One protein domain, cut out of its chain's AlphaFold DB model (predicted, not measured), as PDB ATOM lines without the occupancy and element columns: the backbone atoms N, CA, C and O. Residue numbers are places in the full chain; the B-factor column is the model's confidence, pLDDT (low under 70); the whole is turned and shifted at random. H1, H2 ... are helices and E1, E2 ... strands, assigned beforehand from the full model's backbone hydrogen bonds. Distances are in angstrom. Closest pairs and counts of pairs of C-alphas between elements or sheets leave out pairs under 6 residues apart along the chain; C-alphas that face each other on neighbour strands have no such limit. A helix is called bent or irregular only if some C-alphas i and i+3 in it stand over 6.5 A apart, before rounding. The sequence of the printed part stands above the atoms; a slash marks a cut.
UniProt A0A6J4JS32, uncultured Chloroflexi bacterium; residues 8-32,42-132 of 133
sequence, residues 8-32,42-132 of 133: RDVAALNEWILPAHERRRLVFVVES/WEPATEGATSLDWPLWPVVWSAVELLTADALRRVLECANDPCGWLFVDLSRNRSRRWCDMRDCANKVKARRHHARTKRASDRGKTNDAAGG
ATOM      1  N   ARG A   8      81.873 145.337 103.066       89.88
ATOM      2  CA  ARG A   8      83.261 144.875 102.958       89.88
ATOM      3  C   ARG A   8      83.818 144.410 104.298       89.88
ATOM      4  O   ARG A   8      84.505 143.394 104.327       89.88
ATOM      5  N   ASP A   9      83.481 145.087 105.394       87.38
ATOM      6  CA  ASP A   9      83.904 144.688 106.743       87.38
ATOM      7  C   ASP A   9      83.246 143.361 107.141       87.38
ATOM      8  O   ASP A   9      83.892 142.471 107.692       87.38
ATOM      9  N   VAL A  10      81.961 143.200 106.803       87.06
ATOM     10  CA  VAL A  10      81.221 141.949 107.037       87.06
ATOM     11  C   VAL A  10      81.785 140.812 106.188       87.06
ATOM     12  O   VAL A  10      81.958 139.703 106.690       87.06
ATOM     13  N   ALA A  11      82.092 141.073 104.915       89.38
ATOM     14  CA  ALA A  11      82.691 140.083 104.025       89.38
ATOM     15  C   ALA A  11      84.069 139.635 104.527       89.38
ATOM     16  O   ALA A  11      84.315 138.433 104.604       89.38
ATOM     17  N   ALA A  12      84.916 140.584 104.938       87.62
ATOM     18  CA  ALA A  12      86.213 140.287 105.527       87.62
ATOM     19  C   ALA A  12      86.054 139.434 106.789       87.62
ATOM     20  O   ALA A  12      86.708 138.408 106.912       87.62
ATOM     21  N   LEU A  13      85.143 139.789 107.702       86.94
ATOM     22  CA  LEU A  13      84.905 138.967 108.888       86.94
ATOM     23  C   LEU A  13      84.497 137.541 108.490       86.94
ATOM     24  O   LEU A  13      85.124 136.588 108.941       86.94
ATOM     25  N   ASN A  14      83.507 137.396 107.603       89.06
ATOM     26  CA  ASN A  14      82.987 136.100 107.160       89.06
ATOM     27  C   ASN A  14      84.051 135.191 106.529       89.06
ATOM     28  O   ASN A  14      83.988 133.978 106.723       89.06
ATOM     29  N   GLU A  15      85.028 135.758 105.823       89.00
ATOM     30  CA  GLU A  15      86.161 135.017 105.257       89.00
ATOM     31  C   GLU A  15      86.990 134.309 106.344       89.00
ATOM     32  O   GLU A  15      87.430 133.174 106.160       89.00
ATOM     33  N   TRP A  16      87.140 134.937 107.513       87.88
ATOM     34  CA  TRP A  16      87.977 134.427 108.601       87.88
ATOM     35  C   TRP A  16      87.231 133.594 109.650       87.88
ATOM     36  O   TRP A  16      87.879 132.860 110.400       87.88
ATOM     37  N   ILE A  17      85.894 133.663 109.722       88.12
ATOM     38  CA  ILE A  17      85.115 132.981 110.775       88.12
ATOM     39  C   ILE A  17      85.318 131.466 110.745       88.12
ATOM     40  O   ILE A  17      85.609 130.881 111.788       88.12
ATOM     41  N   LEU A  18      85.154 130.827 109.582       83.19
ATOM     42  CA  LEU A  18      85.243 129.365 109.480       83.19
ATOM     43  C   LEU A  18      86.672 128.856 109.745       83.19
ATOM     44  O   LEU A  18      86.820 128.010 110.630       83.19
ATOM     45  N   PRO A  19      87.733 129.404 109.107       83.31
ATOM     46  CA  PRO A  19      89.106 128.991 109.395       83.31
ATOM     47  C   PRO A  19      89.506 129.187 110.856       83.31
ATOM     48  O   PRO A  19      90.224 128.346 111.403       83.31
ATOM     49  N   ALA A  20      89.046 130.278 111.481       84.56
ATOM     50  CA  ALA A  20      89.237 130.489 112.903       84.56
ATOM     51  C   ALA A  20      88.499 129.394 113.681       84.56
ATOM     52  O   ALA A  20      89.135 128.651 114.413       84.56
ATOM     53  N   HIS A  21      87.186 129.223 113.494       83.44
ATOM     54  CA  HIS A  21      86.359 128.274 114.253       83.44
ATOM     55  C   HIS A  21      86.852 126.816 114.194       83.44
ATOM     56  O   HIS A  21      86.848 126.133 115.216       83.44
ATOM     57  N   GLU A  22      87.315 126.339 113.038       84.75
ATOM     58  CA  GLU A  22      87.878 124.985 112.882       84.75
ATOM     59  C   GLU A  22      89.149 124.755 113.709       84.75
ATOM     60  O   GLU A  22      89.481 123.623 114.052       84.75
ATOM     61  N   ARG A  23      89.852 125.832 114.063       84.44
ATOM     62  CA  ARG A  23      91.096 125.815 114.837       84.44
ATOM     63  C   ARG A  23      90.851 126.194 116.293       84.44
ATOM     64  O   ARG A  23      91.716 126.766 116.949       84.44
ATOM     65  N   ARG A  24      89.659 125.892 116.811       87.44
ATOM     66  CA  ARG A  24      89.306 126.050 118.224       87.44
ATOM     67  C   ARG A  24      89.386 124.693 118.913       87.44
ATOM     68  O   ARG A  24      88.672 123.763 118.548       87.44
ATOM     69  N   ARG A  25      90.229 124.578 119.937       88.88
ATOM     70  CA  ARG A  25      90.328 123.373 120.764       88.88
ATOM     71  C   ARG A  25      89.659 123.606 122.110       88.88
ATOM     72  O   ARG A  25      89.907 124.621 122.756       88.88
ATOM     73  N   LEU A  26      88.833 122.655 122.538       90.38
ATOM     74  CA  LEU A  26      88.307 122.628 123.900       90.38
ATOM     75  C   LEU A  26      89.385 122.069 124.830       90.38
ATOM     76  O   LEU A  26      89.863 120.954 124.626       90.38
ATOM     77  N   VAL A  27      89.765 122.845 125.838       90.38
ATOM     78  CA  VAL A  27      90.801 122.498 126.809       90.38
ATOM     79  C   VAL A  27      90.186 122.474 128.201       90.38
ATOM     80  O   VAL A  27      89.402 123.347 128.574       90.38
ATOM     81  N   PHE A  28      90.527 121.443 128.967       90.25
ATOM     82  CA  PHE A  28      90.146 121.319 130.366       90.25
ATOM     83  C   PHE A  28      91.228 121.960 131.234       90.25
ATOM     84  O   PHE A  28      92.376 121.518 131.219       90.25
ATOM     85  N   VAL A  29      90.864 123.013 131.960       84.88
ATOM     86  CA  VAL A  29      91.780 123.799 132.788       84.88
ATOM     87  C   VAL A  29      91.474 123.545 134.256       84.88
ATOM     88  O   VAL A  29      90.348 123.753 134.716       84.88
ATOM     89  N   VAL A  30      92.510 123.129 134.981       80.62
ATOM     90  CA  VAL A  30      92.538 123.027 136.440       80.62
ATOM     91  C   VAL A  30      93.558 124.059 136.913       80.62
ATOM     92  O   VAL A  30      94.761 123.865 136.747       80.62
ATOM     93  N   GLU A  31      93.093 125.213 137.389       73.12
ATOM     94  CA  GLU A  31      93.991 126.256 137.896       73.12
ATOM     95  C   GLU A  31      94.440 125.929 139.318       73.12
ATOM     96  O   GLU A  31      93.637 125.586 140.175       73.12
ATOM     97  N   SER A  32      95.735 126.087 139.594       63.75
ATOM     98  CA  SER A  32      96.333 125.747 140.888       63.75
ATOM     99  C   SER A  32      96.088 126.790 141.994       63.75
ATOM    100  O   SER A  32      96.833 126.805 142.975       63.75
ATOM    101  N   TRP A  42      88.034 127.453 125.664       88.69
ATOM    102  CA  TRP A  42      88.428 127.306 124.279       88.69
ATOM    103  C   TRP A  42      89.752 128.015 124.028       88.69
ATOM    104  O   TRP A  42      89.893 129.188 124.371       88.69
ATOM    105  N   GLU A  43      90.683 127.334 123.369       86.81
ATOM    106  CA  GLU A  43      91.980 127.885 122.983       86.81
ATOM    107  C   GLU A  43      92.189 127.798 121.464       86.81
ATOM    108  O   GLU A  43      91.664 126.880 120.820       86.81
ATOM    109  N   PRO A  44      92.959 128.726 120.867       85.12
ATOM    110  CA  PRO A  44      93.463 128.556 119.510       85.12
ATOM    111  C   PRO A  44      94.342 127.308 119.398       85.12
ATOM    112  O   PRO A  44      95.339 127.177 120.102       85.12
ATOM    113  N   ALA A  45      93.983 126.410 118.484       84.44
ATOM    114  CA  ALA A  45      94.811 125.294 118.054       84.44
ATOM    115  C   ALA A  45      95.903 125.837 117.125       84.44
ATOM    116  O   ALA A  45      95.693 126.027 115.926       84.44
ATOM    117  N   THR A  46      97.053 126.174 117.705       80.94
ATOM    118  CA  THR A  46      98.208 126.724 116.981       80.94
ATOM    119  C   THR A  46      99.146 125.636 116.462       80.94
ATOM    120  O   THR A  46     100.115 125.938 115.763       80.94
ATOM    121  N   GLU A  47      98.878 124.364 116.768       76.25
ATOM    122  CA  GLU A  47      99.696 123.252 116.305       76.25
ATOM    123  C   GLU A  47      99.705 123.188 114.771       76.25
ATOM    124  O   GLU A  47      98.668 123.087 114.121       76.25
ATOM    125  N   GLY A  48     100.897 123.262 114.173       69.25
ATOM    126  CA  GLY A  48     101.044 123.250 112.716       69.25
ATOM    127  C   GLY A  48     100.611 124.545 112.020       69.25
ATOM    128  O   GLY A  48     100.576 124.579 110.789       69.25
ATOM    129  N   ALA A  49     100.318 125.618 112.763       72.50
ATOM    130  CA  ALA A  49     100.105 126.937 112.181       72.50
ATOM    131  C   ALA A  49     101.425 127.462 111.589       72.50
ATOM    132  O   ALA A  49     102.306 127.940 112.297       72.50
ATOM    133  N   THR A  50     101.572 127.355 110.270       68.50
ATOM    134  CA  THR A  50     102.709 127.905 109.513       68.50
ATOM    135  C   THR A  50     102.466 129.340 109.044       68.50
ATOM    136  O   THR A  50     103.398 130.008 108.602       68.50
ATOM    137  N   SER A  51     101.222 129.815 109.155       75.94
ATOM    138  CA  SER A  51     100.815 131.173 108.797       75.94
ATOM    139  C   SER A  51     100.826 132.106 110.008       75.94
ATOM    140  O   SER A  51     100.498 131.704 111.126       75.94
ATOM    141  N   LEU A  52     101.131 133.383 109.768       83.06
ATOM    142  CA  LEU A  52     101.052 134.463 110.758       83.06
ATOM    143  C   LEU A  52      99.611 134.917 111.048       83.06
ATOM    144  O   LEU A  52      99.418 135.897 111.761       83.06
ATOM    145  N   ASP A  53      98.607 134.200 110.539       80.69
ATOM    146  CA  ASP A  53      97.191 134.515 110.751       80.69
ATOM    147  C   ASP A  53      96.660 134.037 112.106       80.69
ATOM    148  O   ASP A  53      95.614 134.501 112.560       80.69
ATOM    149  N   TRP A  54      97.358 133.118 112.783       84.19
ATOM    150  CA  TRP A  54      96.883 132.540 114.045       84.19
ATOM    151  C   TRP A  54      96.563 133.568 115.152       84.19
ATOM    152  O   TRP A  54      95.602 133.333 115.889       84.19
ATOM    153  N   PRO A  55      97.255 134.728 115.278       86.38
ATOM    154  CA  PRO A  55      96.874 135.760 116.240       86.38
ATOM    155  C   PRO A  55      95.536 136.434 115.906       86.38
ATOM    156  O   PRO A  55      94.920 137.024 116.791       86.38
ATOM    157  N   LEU A  56      95.069 136.357 114.654       85.50
ATOM    158  CA  LEU A  56      93.790 136.933 114.230       85.50
ATOM    159  C   LEU A  56      92.598 136.060 114.628       85.50
ATOM    160  O   LEU A  56      91.518 136.595 114.852       85.50
ATOM    161  N   TRP A  57      92.761 134.744 114.774       88.00
ATOM    162  CA  TRP A  57      91.654 133.851 115.147       88.00
ATOM    163  C   TRP A  57      90.955 134.244 116.457       88.00
ATOM    164  O   TRP A  57      89.730 134.403 116.430       88.00
ATOM    165  N   PRO A  58      91.659 134.496 117.583       88.31
ATOM    166  CA  PRO A  58      90.996 134.964 118.798       88.31
ATOM    167  C   PRO A  58      90.339 136.341 118.633       88.31
ATOM    168  O   PRO A  58      89.312 136.605 119.263       88.31
ATOM    169  N   VAL A  59      90.879 137.207 117.768       89.50
ATOM    170  CA  VAL A  59      90.280 138.515 117.459       89.50
ATOM    171  C   VAL A  59      88.963 138.338 116.705       89.50
ATOM    172  O   VAL A  59      87.961 138.942 117.084       89.50
ATOM    173  N   VAL A  60      88.938 137.473 115.690       90.50
ATOM    174  CA  VAL A  60      87.744 137.161 114.893       90.50
ATOM    175  C   VAL A  60      86.655 136.553 115.771       90.50
ATOM    176  O   VAL A  60      85.509 136.991 115.700       90.50
ATOM    177  N   TRP A  61      86.992 135.615 116.660       89.06
ATOM    178  CA  TRP A  61      86.016 135.063 117.605       89.06
ATOM    179  C   TRP A  61      85.460 136.119 118.549       89.06
ATOM    180  O   TRP A  61      84.244 136.228 118.676       89.06
ATOM    181  N   SER A  62      86.330 136.934 119.152       90.06
ATOM    182  CA  SER A  62      85.901 138.017 120.045       90.06
ATOM    183  C   SER A  62      84.979 139.003 119.321       90.06
ATOM    184  O   SER A  62      83.994 139.472 119.890       90.06
ATOM    185  N   ALA A  63      85.274 139.300 118.051       90.25
ATOM    186  CA  ALA A  63      84.450 140.161 117.217       90.25
ATOM    187  C   ALA A  63      83.079 139.532 116.933       90.25
ATOM    188  O   ALA A  63      82.067 140.198 117.132       90.25
ATOM    189  N   VAL A  64      83.015 138.259 116.530       90.12
ATOM    190  CA  VAL A  64      81.743 137.549 116.300       90.12
ATOM    191  C   VAL A  64      80.917 137.463 117.579       90.12
ATOM    192  O   VAL A  64      79.731 137.792 117.558       90.12
ATOM    193  N   GLU A  65      81.525 137.062 118.696       90.06
ATOM    194  CA  GLU A  65      80.853 136.983 119.996       90.06
ATOM    195  C   GLU A  65      80.261 138.347 120.378       90.06
ATOM    196  O   GLU A  65      79.092 138.431 120.749       90.06
ATOM    197  N   LEU A  66      81.013 139.440 120.203       91.31
ATOM    198  CA  LEU A  66      80.512 140.791 120.458       91.31
ATOM    199  C   LEU A  66      79.389 141.210 119.495       91.31
ATOM    200  O   LEU A  66      78.383 141.756 119.947       91.31
ATOM    201  N   LEU A  67      79.561 140.989 118.187       89.00
ATOM    202  CA  LEU A  67      78.637 141.440 117.135       89.00
ATOM    203  C   LEU A  67      77.302 140.686 117.149       89.00
ATOM    204  O   LEU A  67      76.287 141.229 116.719       89.00
ATOM    205  N   THR A  68      77.300 139.450 117.647       90.38
ATOM    206  CA  THR A  68      76.102 138.605 117.762       90.38
ATOM    207  C   THR A  68      75.433 138.679 119.137       90.38
ATOM    208  O   THR A  68      74.298 138.228 119.290       90.38
ATOM    209  N   ALA A  69      76.089 139.274 120.136       91.56
ATOM    210  CA  ALA A  69      75.556 139.414 121.486       91.56
ATOM    211  C   ALA A  69      74.793 140.732 121.698       91.56
ATOM    212  O   ALA A  69      75.053 141.759 121.070       91.56
ATOM    213  N   ASP A  70      73.920 140.763 122.713       89.75
ATOM    214  CA  ASP A  70      73.243 142.001 123.141       89.75
ATOM    215  C   ASP A  70      74.234 143.062 123.677       89.75
ATOM    216  O   ASP A  70      73.933 144.258 123.737       89.75
ATOM    217  N   ALA A  71      75.462 142.636 124.005       89.00
ATOM    218  CA  ALA A  71      76.582 143.503 124.358       89.00
ATOM    219  C   ALA A  71      76.927 144.522 123.259       89.00
ATOM    220  O   ALA A  71      77.418 145.602 123.594       89.00
ATOM    221  N   LEU A  72      76.598 144.256 121.987       91.69
ATOM    222  CA  LEU A  72      76.795 145.202 120.888       91.69
ATOM    223  C   LEU A  72      76.127 146.559 121.158       91.69
ATOM    224  O   LEU A  72      76.697 147.608 120.866       91.69
ATOM    225  N   ARG A  73      74.955 146.571 121.811       90.94
ATOM    226  CA  ARG A  73      74.242 147.813 122.175       90.94
ATOM    227  C   ARG A  73      74.998 148.677 123.188       90.94
ATOM    228  O   ARG A  73      74.602 149.811 123.446       90.94
ATOM    229  N   ARG A  74      76.035 148.120 123.814       92.94
ATOM    230  CA  ARG A  74      76.898 148.793 124.787       92.94
ATOM    231  C   ARG A  74      78.203 149.278 124.161       92.94
ATOM    232  O   ARG A  74      79.011 149.851 124.884       92.94
ATOM    233  N   VAL A  75      78.422 149.057 122.864       93.75
ATOM    234  CA  VAL A  75      79.573 149.609 122.145       93.75
ATOM    235  C   VAL A  75      79.326 151.091 121.881       93.75
ATOM    236  O   VAL A  75      78.331 151.474 121.268       93.75
ATOM    237  N   LEU A  76      80.237 151.927 122.368       93.62
ATOM    238  CA  LEU A  76      80.180 153.379 122.262       93.62
ATOM    239  C   LEU A  76      81.491 153.915 121.697       93.62
ATOM    240  O   LEU A  76      82.562 153.374 121.965       93.62
ATOM    241  N   GLU A  77      81.411 155.027 120.975       95.44
ATOM    242  CA  GLU A  77      82.580 155.819 120.601       95.44
ATOM    243  C   GLU A  77      82.963 156.786 121.731       95.44
ATOM    244  O   GLU A  77      82.112 157.356 122.425       95.44
ATOM    245  N   CYS A  78      84.264 156.971 121.949       96.81
ATOM    246  CA  CYS A  78      84.793 157.875 122.960       96.81
ATOM    247  C   CYS A  78      84.379 159.330 122.696       96.81
ATOM    248  O   CYS A  78      84.804 159.942 121.723       96.81
ATOM    249  N   ALA A  79      83.673 159.952 123.646       96.12
ATOM    250  CA  ALA A  79      83.211 161.339 123.527       96.12
ATOM    251  C   ALA A  79      84.327 162.404 123.660       96.12
ATOM    252  O   ALA A  79      84.043 163.596 123.795       96.12
ATOM    253  N   ASN A  80      85.597 161.994 123.726       96.69
ATOM    254  CA  ASN A  80      86.745 162.891 123.799       96.69
ATOM    255  C   ASN A  80      87.300 163.139 122.393       96.69
ATOM    256  O   ASN A  80      88.209 162.435 121.986       96.69
ATOM    257  N   ASP A  81      86.814 164.146 121.678       93.12
ATOM    258  CA  ASP A  81      87.316 164.485 120.338       93.12
ATOM    259  C   ASP A  81      88.807 164.924 120.364       93.12
ATOM    260  O   ASP A  81      89.173 165.731 121.250       93.12
ATOM    261  N   PRO A  82      89.682 164.396 119.469       94.00
ATOM    262  CA  PRO A  82      89.425 163.472 118.342       94.00
ATOM    263  C   PRO A  82      89.813 162.003 118.598       94.00
ATOM    264  O   PRO A  82      90.462 161.368 117.778       94.00
ATOM    265  N   CYS A  83      89.484 161.446 119.765       95.88
ATOM    266  CA  CYS A  83      89.892 160.090 120.133       95.88
ATOM    267  C   CYS A  83      89.338 159.030 119.171       95.88
ATOM    268  O   CYS A  83      90.129 158.262 118.644       95.88
ATOM    269  N   GLY A  84      88.023 158.952 118.957       93.88
ATOM    270  CA  GLY A  84      87.419 157.991 118.018       93.88
ATOM    271  C   GLY A  84      87.488 156.510 118.428       93.88
ATOM    272  O   GLY A  84      86.995 155.648 117.711       93.88
ATOM    273  N   TRP A  85      88.078 156.176 119.583       95.94
ATOM    274  CA  TRP A  85      88.157 154.787 120.051       95.94
ATOM    275  C   TRP A  85      86.774 154.252 120.425       95.94
ATOM    276  O   TRP A  85      86.025 154.917 121.148       95.94
ATOM    277  N   LEU A  86      86.488 153.015 120.020       93.94
ATOM    278  CA  LEU A  86      85.321 152.260 120.467       93.94
ATOM    279  C   LEU A  86      85.606 151.549 121.795       93.94
ATOM    280  O   LEU A  86      86.728 151.120 122.061       93.94
ATOM    281  N   PHE A  87      84.588 151.417 122.641       94.25
ATOM    282  CA  PHE A  87      84.672 150.672 123.897       94.25
ATOM    283  C   PHE A  87      83.317 150.071 124.281       94.25
ATOM    284  O   PHE A  87      82.272 150.597 123.905       94.25
ATOM    285  N   VAL A  88      83.329 148.999 125.077       93.69
ATOM    286  CA  VAL A  88      82.112 148.408 125.655       93.69
ATOM    287  C   VAL A  88      81.816 149.059 127.009       93.69
ATOM    288  O   VAL A  88      82.660 149.066 127.912       93.69
ATOM    289  N   ASP A  89      80.612 149.603 127.185       95.06
ATOM    290  CA  ASP A  89      80.163 150.151 128.464       95.06
ATOM    291  C   ASP A  89      79.757 149.039 129.446       95.06
ATOM    292  O   ASP A  89      78.607 148.591 129.515       95.06
ATOM    293  N   LEU A  90      80.743 148.615 130.237       91.94
ATOM    294  CA  LEU A  90      80.585 147.664 131.338       91.94
ATOM    295  C   LEU A  90      80.146 148.329 132.657       91.94
ATOM    296  O   LEU A  90      80.088 147.665 133.689       91.94
ATOM    297  N   SER A  91      79.848 149.633 132.668       91.94
ATOM    298  CA  SER A  91      79.364 150.296 133.881       91.94
ATOM    299  C   SER A  91      77.946 149.841 134.236       91.94
ATOM    300  O   SER A  91      77.098 149.622 133.368       91.94
ATOM    301  N   ARG A  92      77.663 149.748 135.542       92.00
ATOM    302  CA  ARG A  92      76.364 149.292 136.068       92.00
ATOM    303  C   ARG A  92      75.176 150.055 135.472       92.00
ATOM    304  O   ARG A  92      74.155 149.453 135.160       92.00
ATOM    305  N   ASN A  93      75.331 151.369 135.295       93.12
ATOM    306  CA  ASN A  93      74.253 152.282 134.907       93.12
ATOM    307  C   ASN A  93      74.377 152.802 133.465       93.12
ATOM    308  O   ASN A  93      73.720 153.784 133.131       93.12
ATOM    309  N   ARG A  94      75.221 152.186 132.623       90.62
ATOM    310  CA  ARG A  94      75.462 152.617 131.231       90.62
ATOM    311  C   ARG A  94      75.830 154.104 131.107       90.62
ATOM    312  O   ARG A  94      75.277 154.850 130.299       90.62
ATOM    313  N   SER A  95      76.702 154.561 132.000       92.75
ATOM    314  CA  SER A  95      77.043 155.975 132.155       92.75
ATOM    315  C   SER A  95      78.439 156.325 131.639       92.75
ATOM    316  O   SER A  95      78.880 157.468 131.801       92.75
ATOM    317  N   ARG A  96      79.186 155.365 131.078       94.75
ATOM    318  CA  ARG A  96      80.565 155.612 130.641       94.75
ATOM    319  C   ARG A  96      80.548 156.376 129.320       94.75
ATOM    320  O   ARG A  96      79.884 155.997 128.368       94.75
ATOM    321  N   ARG A  97      81.311 157.470 129.260       95.12
ATOM    322  CA  ARG A  97      81.399 158.349 128.075       95.12
ATOM    323  C   ARG A  97      82.773 158.367 127.412       95.12
ATOM    324  O   ARG A  97      82.933 158.971 126.357       95.12
ATOM    325  N   TRP A  98      83.773 157.766 128.050       96.69
ATOM    326  CA  TRP A  98      85.168 157.825 127.624       96.69
ATOM    327  C   TRP A  98      85.769 156.424 127.609       96.69
ATOM    328  O   TRP A  98      85.521 155.642 128.533       96.69
ATOM    329  N   CYS A  99      86.593 156.143 126.595       96.44
ATOM    330  CA  CYS A  99      87.274 154.856 126.452       96.44
ATOM    331  C   CYS A  99      88.192 154.555 127.638       96.44
ATOM    332  O   CYS A  99      88.302 153.404 128.031       96.44
ATOM    333  N   ASP A 100      88.755 155.579 128.282       95.56
ATOM    334  CA  ASP A 100      89.569 155.433 129.483       95.56
ATOM    335  C   ASP A 100      89.409 156.627 130.440       95.56
ATOM    336  O   ASP A 100      89.262 157.787 130.025       95.56
ATOM    337  N   MET A 101      89.403 156.325 131.739       90.81
ATOM    338  CA  MET A 101      89.220 157.318 132.800       90.81
ATOM    339  C   MET A 101      90.506 158.085 133.123       90.81
ATOM    340  O   MET A 101      90.433 159.251 133.515       90.81
ATOM    341  N   ARG A 102      91.675 157.459 132.972       93.94
ATOM    342  CA  ARG A 102      92.980 158.068 133.255       93.94
ATOM    343  C   ARG A 102      93.435 158.972 132.114       93.94
ATOM    344  O   ARG A 102      94.017 160.018 132.387       93.94
ATOM    345  N   ASP A 103      93.087 158.625 130.883       94.81
ATOM    346  CA  ASP A 103      93.507 159.348 129.691       94.81
ATOM    347  C   ASP A 103      92.422 160.307 129.202       94.81
ATOM    348  O   ASP A 103      92.522 161.526 129.370       94.81
ATOM    349  N   CYS A 104      91.352 159.784 128.600       97.44
ATOM    350  CA  CYS A 104      90.362 160.611 127.911       97.44
ATOM    351  C   CYS A 104      89.529 161.461 128.876       97.44
ATOM    352  O   CYS A 104      89.339 162.656 128.631       97.44
ATOM    353  N   ALA A 105      89.071 160.896 129.997       95.56
ATOM    354  CA  ALA A 105      88.283 161.668 130.959       95.56
ATOM    355  C   ALA A 105      89.107 162.800 131.604       95.56
ATOM    356  O   ALA A 105      88.618 163.928 131.736       95.56
ATOM    357  N   ASN A 106      90.369 162.537 131.957       96.62
ATOM    358  CA  ASN A 106      91.260 163.545 132.533       96.62
ATOM    359  C   ASN A 106      91.626 164.639 131.527       96.62
ATOM    360  O   ASN A 106      91.557 165.818 131.879       96.62
ATOM    361  N   LYS A 107      91.904 164.291 130.262       95.88
ATOM    362  CA  LYS A 107      92.124 165.275 129.187       95.88
ATOM    363  C   LYS A 107      90.931 166.225 129.041       95.88
ATOM    364  O   LYS A 107      91.114 167.440 128.982       95.88
ATOM    365  N   VAL A 108      89.696 165.710 129.051       96.56
ATOM    366  CA  VAL A 108      88.486 166.556 129.010       96.56
ATOM    367  C   VAL A 108      88.386 167.459 130.243       96.56
ATOM    368  O   VAL A 108      88.093 168.650 130.105       96.56
ATOM    369  N   LYS A 109      88.638 166.930 131.448       95.31
ATOM    370  CA  LYS A 109      88.624 167.725 132.689       95.31
ATOM    371  C   LYS A 109      89.656 168.854 132.649       95.31
ATOM    372  O   LYS A 109      89.296 169.994 132.945       95.31
ATOM    373  N   ALA A 110      90.885 168.563 132.224       95.62
ATOM    374  CA  ALA A 110      91.959 169.543 132.090       95.62
ATOM    375  C   ALA A 110      91.592 170.643 131.083       95.62
ATOM    376  O   ALA A 110      91.608 171.823 131.435       95.62
ATOM    377  N   ARG A 111      91.135 170.279 129.872       94.56
ATOM    378  CA  ARG A 111      90.668 171.251 128.861       94.56
ATOM    379  C   ARG A 111      89.578 172.176 129.415       94.56
ATOM    380  O   ARG A 111      89.647 173.392 129.243       94.56
ATOM    381  N   ARG A 112      88.600 171.626 130.145       94.94
ATOM    382  CA  ARG A 112      87.531 172.410 130.794       94.94
ATOM    383  C   ARG A 112      88.034 173.318 131.913       94.94
ATOM    384  O   ARG A 112      87.410 174.345 132.171       94.94
ATOM    385  N   HIS A 113      89.080 172.924 132.633       95.25
ATOM    386  CA  HIS A 113      89.686 173.757 133.667       95.25
ATOM    387  C   HIS A 113      90.444 174.931 133.036       95.25
ATOM    388  O   HIS A 113      90.130 176.077 133.345       95.25
ATOM    389  N   HIS A 114      91.323 174.665 132.063       94.62
ATOM    390  CA  HIS A 114      92.069 175.705 131.345       94.62
ATOM    391  C   HIS A 114      91.161 176.711 130.628       94.62
ATOM    392  O   HIS A 114      91.408 177.913 130.666       94.62
ATOM    393  N   ALA A 115      90.064 176.255 130.016       94.25
ATOM    394  CA  ALA A 115      89.100 177.159 129.390       94.25
ATOM    395  C   ALA A 115      88.428 178.104 130.406       94.25
ATOM    396  O   ALA A 115      88.138 179.254 130.079       94.25
ATOM    397  N   ARG A 116      88.184 177.637 131.639       93.06
ATOM    398  CA  ARG A 116      87.606 178.454 132.716       93.06
ATOM    399  C   ARG A 116      88.610 179.463 133.264       93.06
ATOM    400  O   ARG A 116      88.251 180.626 133.410       93.06
ATOM    401  N   THR A 117      89.850 179.044 133.517       93.94
ATOM    402  CA  THR A 117      90.896 179.946 134.020       93.94
ATOM    403  C   THR A 117      91.257 181.018 132.994       93.94
ATOM    404  O   THR A 117      91.355 182.188 133.355       93.94
ATOM    405  N   LYS A 118      91.334 180.662 131.702       92.25
ATOM    406  CA  LYS A 118      91.528 181.635 130.620       92.25
ATOM    407  C   LYS A 118      90.392 182.660 130.561       92.25
ATOM    408  O   LYS A 118      90.657 183.851 130.588       92.25
ATOM    409  N   ARG A 119      89.127 182.215 130.578       89.44
ATOM    410  CA  ARG A 119      87.960 183.121 130.576       89.44
ATOM    411  C   ARG A 119      87.916 184.049 131.793       89.44
ATOM    412  O   ARG A 119      87.457 185.180 131.664       89.44
ATOM    413  N   ALA A 120      88.349 183.578 132.961       86.38
ATOM    414  CA  ALA A 120      88.443 184.405 134.162       86.38
ATOM    415  C   ALA A 120      89.545 185.471 134.029       86.38
ATOM    416  O   ALA A 120      89.301 186.632 134.342       86.38
ATOM    417  N   SER A 121      90.718 185.097 133.504       86.31
ATOM    418  CA  SER A 121      91.812 186.039 133.225       86.31
ATOM    419  C   SER A 121      91.427 187.078 132.168       86.31
ATOM    420  O   SER A 121      91.657 188.267 132.375       86.31
ATOM    421  N   ASP A 122      90.785 186.650 131.078       85.31
ATOM    422  CA  ASP A 122      90.326 187.546 130.013       85.31
ATOM    423  C   ASP A 122      89.280 188.544 130.542       85.31
ATOM    424  O   ASP A 122      89.348 189.726 130.221       85.31
ATOM    425  N   ARG A 123      88.363 188.107 131.422       80.25
ATOM    426  CA  ARG A 123      87.375 188.988 132.072       80.25
ATOM    427  C   ARG A 123      88.004 190.005 133.031       80.25
ATOM    428  O   ARG A 123      87.525 191.132 133.113       80.25
ATOM    429  N   GLY A 124      89.053 189.620 133.759       75.62
ATOM    430  CA  GLY A 124      89.811 190.556 134.598       75.62
ATOM    431  C   GLY A 124      90.404 191.686 133.758       75.62
ATOM    432  O   GLY A 124      90.117 192.851 134.005       75.62
ATOM    433  N   LYS A 125      91.086 191.334 132.659       76.00
ATOM    434  CA  LYS A 125      91.676 192.310 131.729       76.00
ATOM    435  C   LYS A 125      90.648 193.260 131.110       76.00
ATOM    436  O   LYS A 125      90.936 194.441 130.955       76.00
ATOM    437  N   THR A 126      89.459 192.768 130.741       76.19
ATOM    438  CA  THR A 126      88.403 193.640 130.193       76.19
ATOM    439  C   THR A 126      87.870 194.631 131.223       76.19
ATOM    440  O   THR A 126      87.522 195.747 130.856       76.19
ATOM    441  N   ASN A 127      87.811 194.241 132.499       72.94
ATOM    442  CA  ASN A 127      87.335 195.119 133.566       72.94
ATOM    443  C   ASN A 127      88.383 196.182 133.932       72.94
ATOM    444  O   ASN A 127      88.017 197.339 134.118       72.94
ATOM    445  N   ASP A 128      89.669 195.818 133.955       71.81
ATOM    446  CA  ASP A 128      90.771 196.759 134.209       71.81
ATOM    447  C   ASP A 128      90.866 197.838 133.115       71.81
ATOM    448  O   ASP A 128      91.132 199.002 133.402       71.81
ATOM    449  N   ALA A 129      90.581 197.479 131.858       65.25
ATOM    450  CA  ALA A 129      90.549 198.426 130.741       65.25
ATOM    451  C   ALA A 129      89.337 199.383 130.767       65.25
ATOM    452  O   ALA A 129      89.393 200.445 130.153       65.25
ATOM    453  N   ALA A 130      88.246 199.021 131.450       60.09
ATOM    454  CA  ALA A 130      87.017 199.818 131.514       60.09
ATOM    455  C   ALA A 130      86.942 200.748 132.742       60.09
ATOM    456  O   ALA A 130      86.164 201.696 132.730       60.09
ATOM    457  N   GLY A 131      87.728 200.491 133.794       58.22
ATOM    458  CA  GLY A 131      87.730 201.273 135.041       58.22
ATOM    459  C   GLY A 131      88.727 202.439 135.093       58.22
ATOM    460  O   GLY A 131      88.897 203.031 136.154       58.22
ATOM    461  N   GLY A 132      89.418 202.738 133.989       53.00
ATOM    462  CA  GLY A 132      90.480 203.751 133.915       53.00
ATOM    463  C   GLY A 132      90.074 205.115 133.341       53.00
ATOM    464  O   GLY A 132      90.957 205.812 132.845       53.00
TER     465      GLY A 132
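What this domain is: This is residues 8 to 32 and 42 to 132 of the 133 residues of a protein of uncultured Chloroflexi bacterium (UniProt A0A6J4JS32). One long, straight helix, H4, sticks out as an arm with residues 109 to 132 from a loose body. At the body's far end H1 and H2 pack steeply crossed, near the short strand pair E1 and E2, while H3 and the small hairpin E3 and E4 lie between H2 and H4. The printed part has 116 residues, with named elements in the order H1 E1 E2 H2 H3 E3 E4 H4, mostly helix; both two-stranded sheets are antiparallel. It is extended, with a radius of gyration of the C-alphas of 24.3 A and spans of 83 by 41 by 28 A.

How they stand to each other: H1, residues 8 to 22, touches H2, residues 56 to 68, at a steep tilt of 66 degrees, opposite ways; their closest C-alphas, of Ala 20 and Trp 57, are 4.7 A apart. E1, residues 24 to 29, and E2, residues 42 to 44, are antiparallel at 127 degrees, with N 25 and O 43 within hydrogen-bond range at 2.9 A. H3, residues 70 to 74, is close to H2 but not clearly touching, with closest C-alphas 66 and 72 at 5.8 A. E3, residues 75 to 77, and E4, residues 86 to 88, form an antiparallel hairpin, N 76 and O 87 at 2.9 A. H4, residues 101 to 130, touches no helix. Every O i to N i+4 pair is within hydrogen-bond range in H2, 8 of 11 in H1, 24 of 26 in H4 and 0 of 1 in H3, where 2 of 2 O i to N i+3 pairs are.

Where its parts are: H1 begins at C-alpha 8 (83.261, 144.875, 102.958) and is irregular, C-alphas 15 and 18 being 7.1 A apart. H4, 42.6 A long, ends at C-alpha 130 (87.017, 199.818, 131.514).

The domain as a whole: Residues 33 to 41 are cut out, leaving 18.5 A between C-alphas 32 and 42. The links E2 to H2 and E4 to H4 are long. pLDDT is under 70 at residues 32, 48, 50 and 129 to 132.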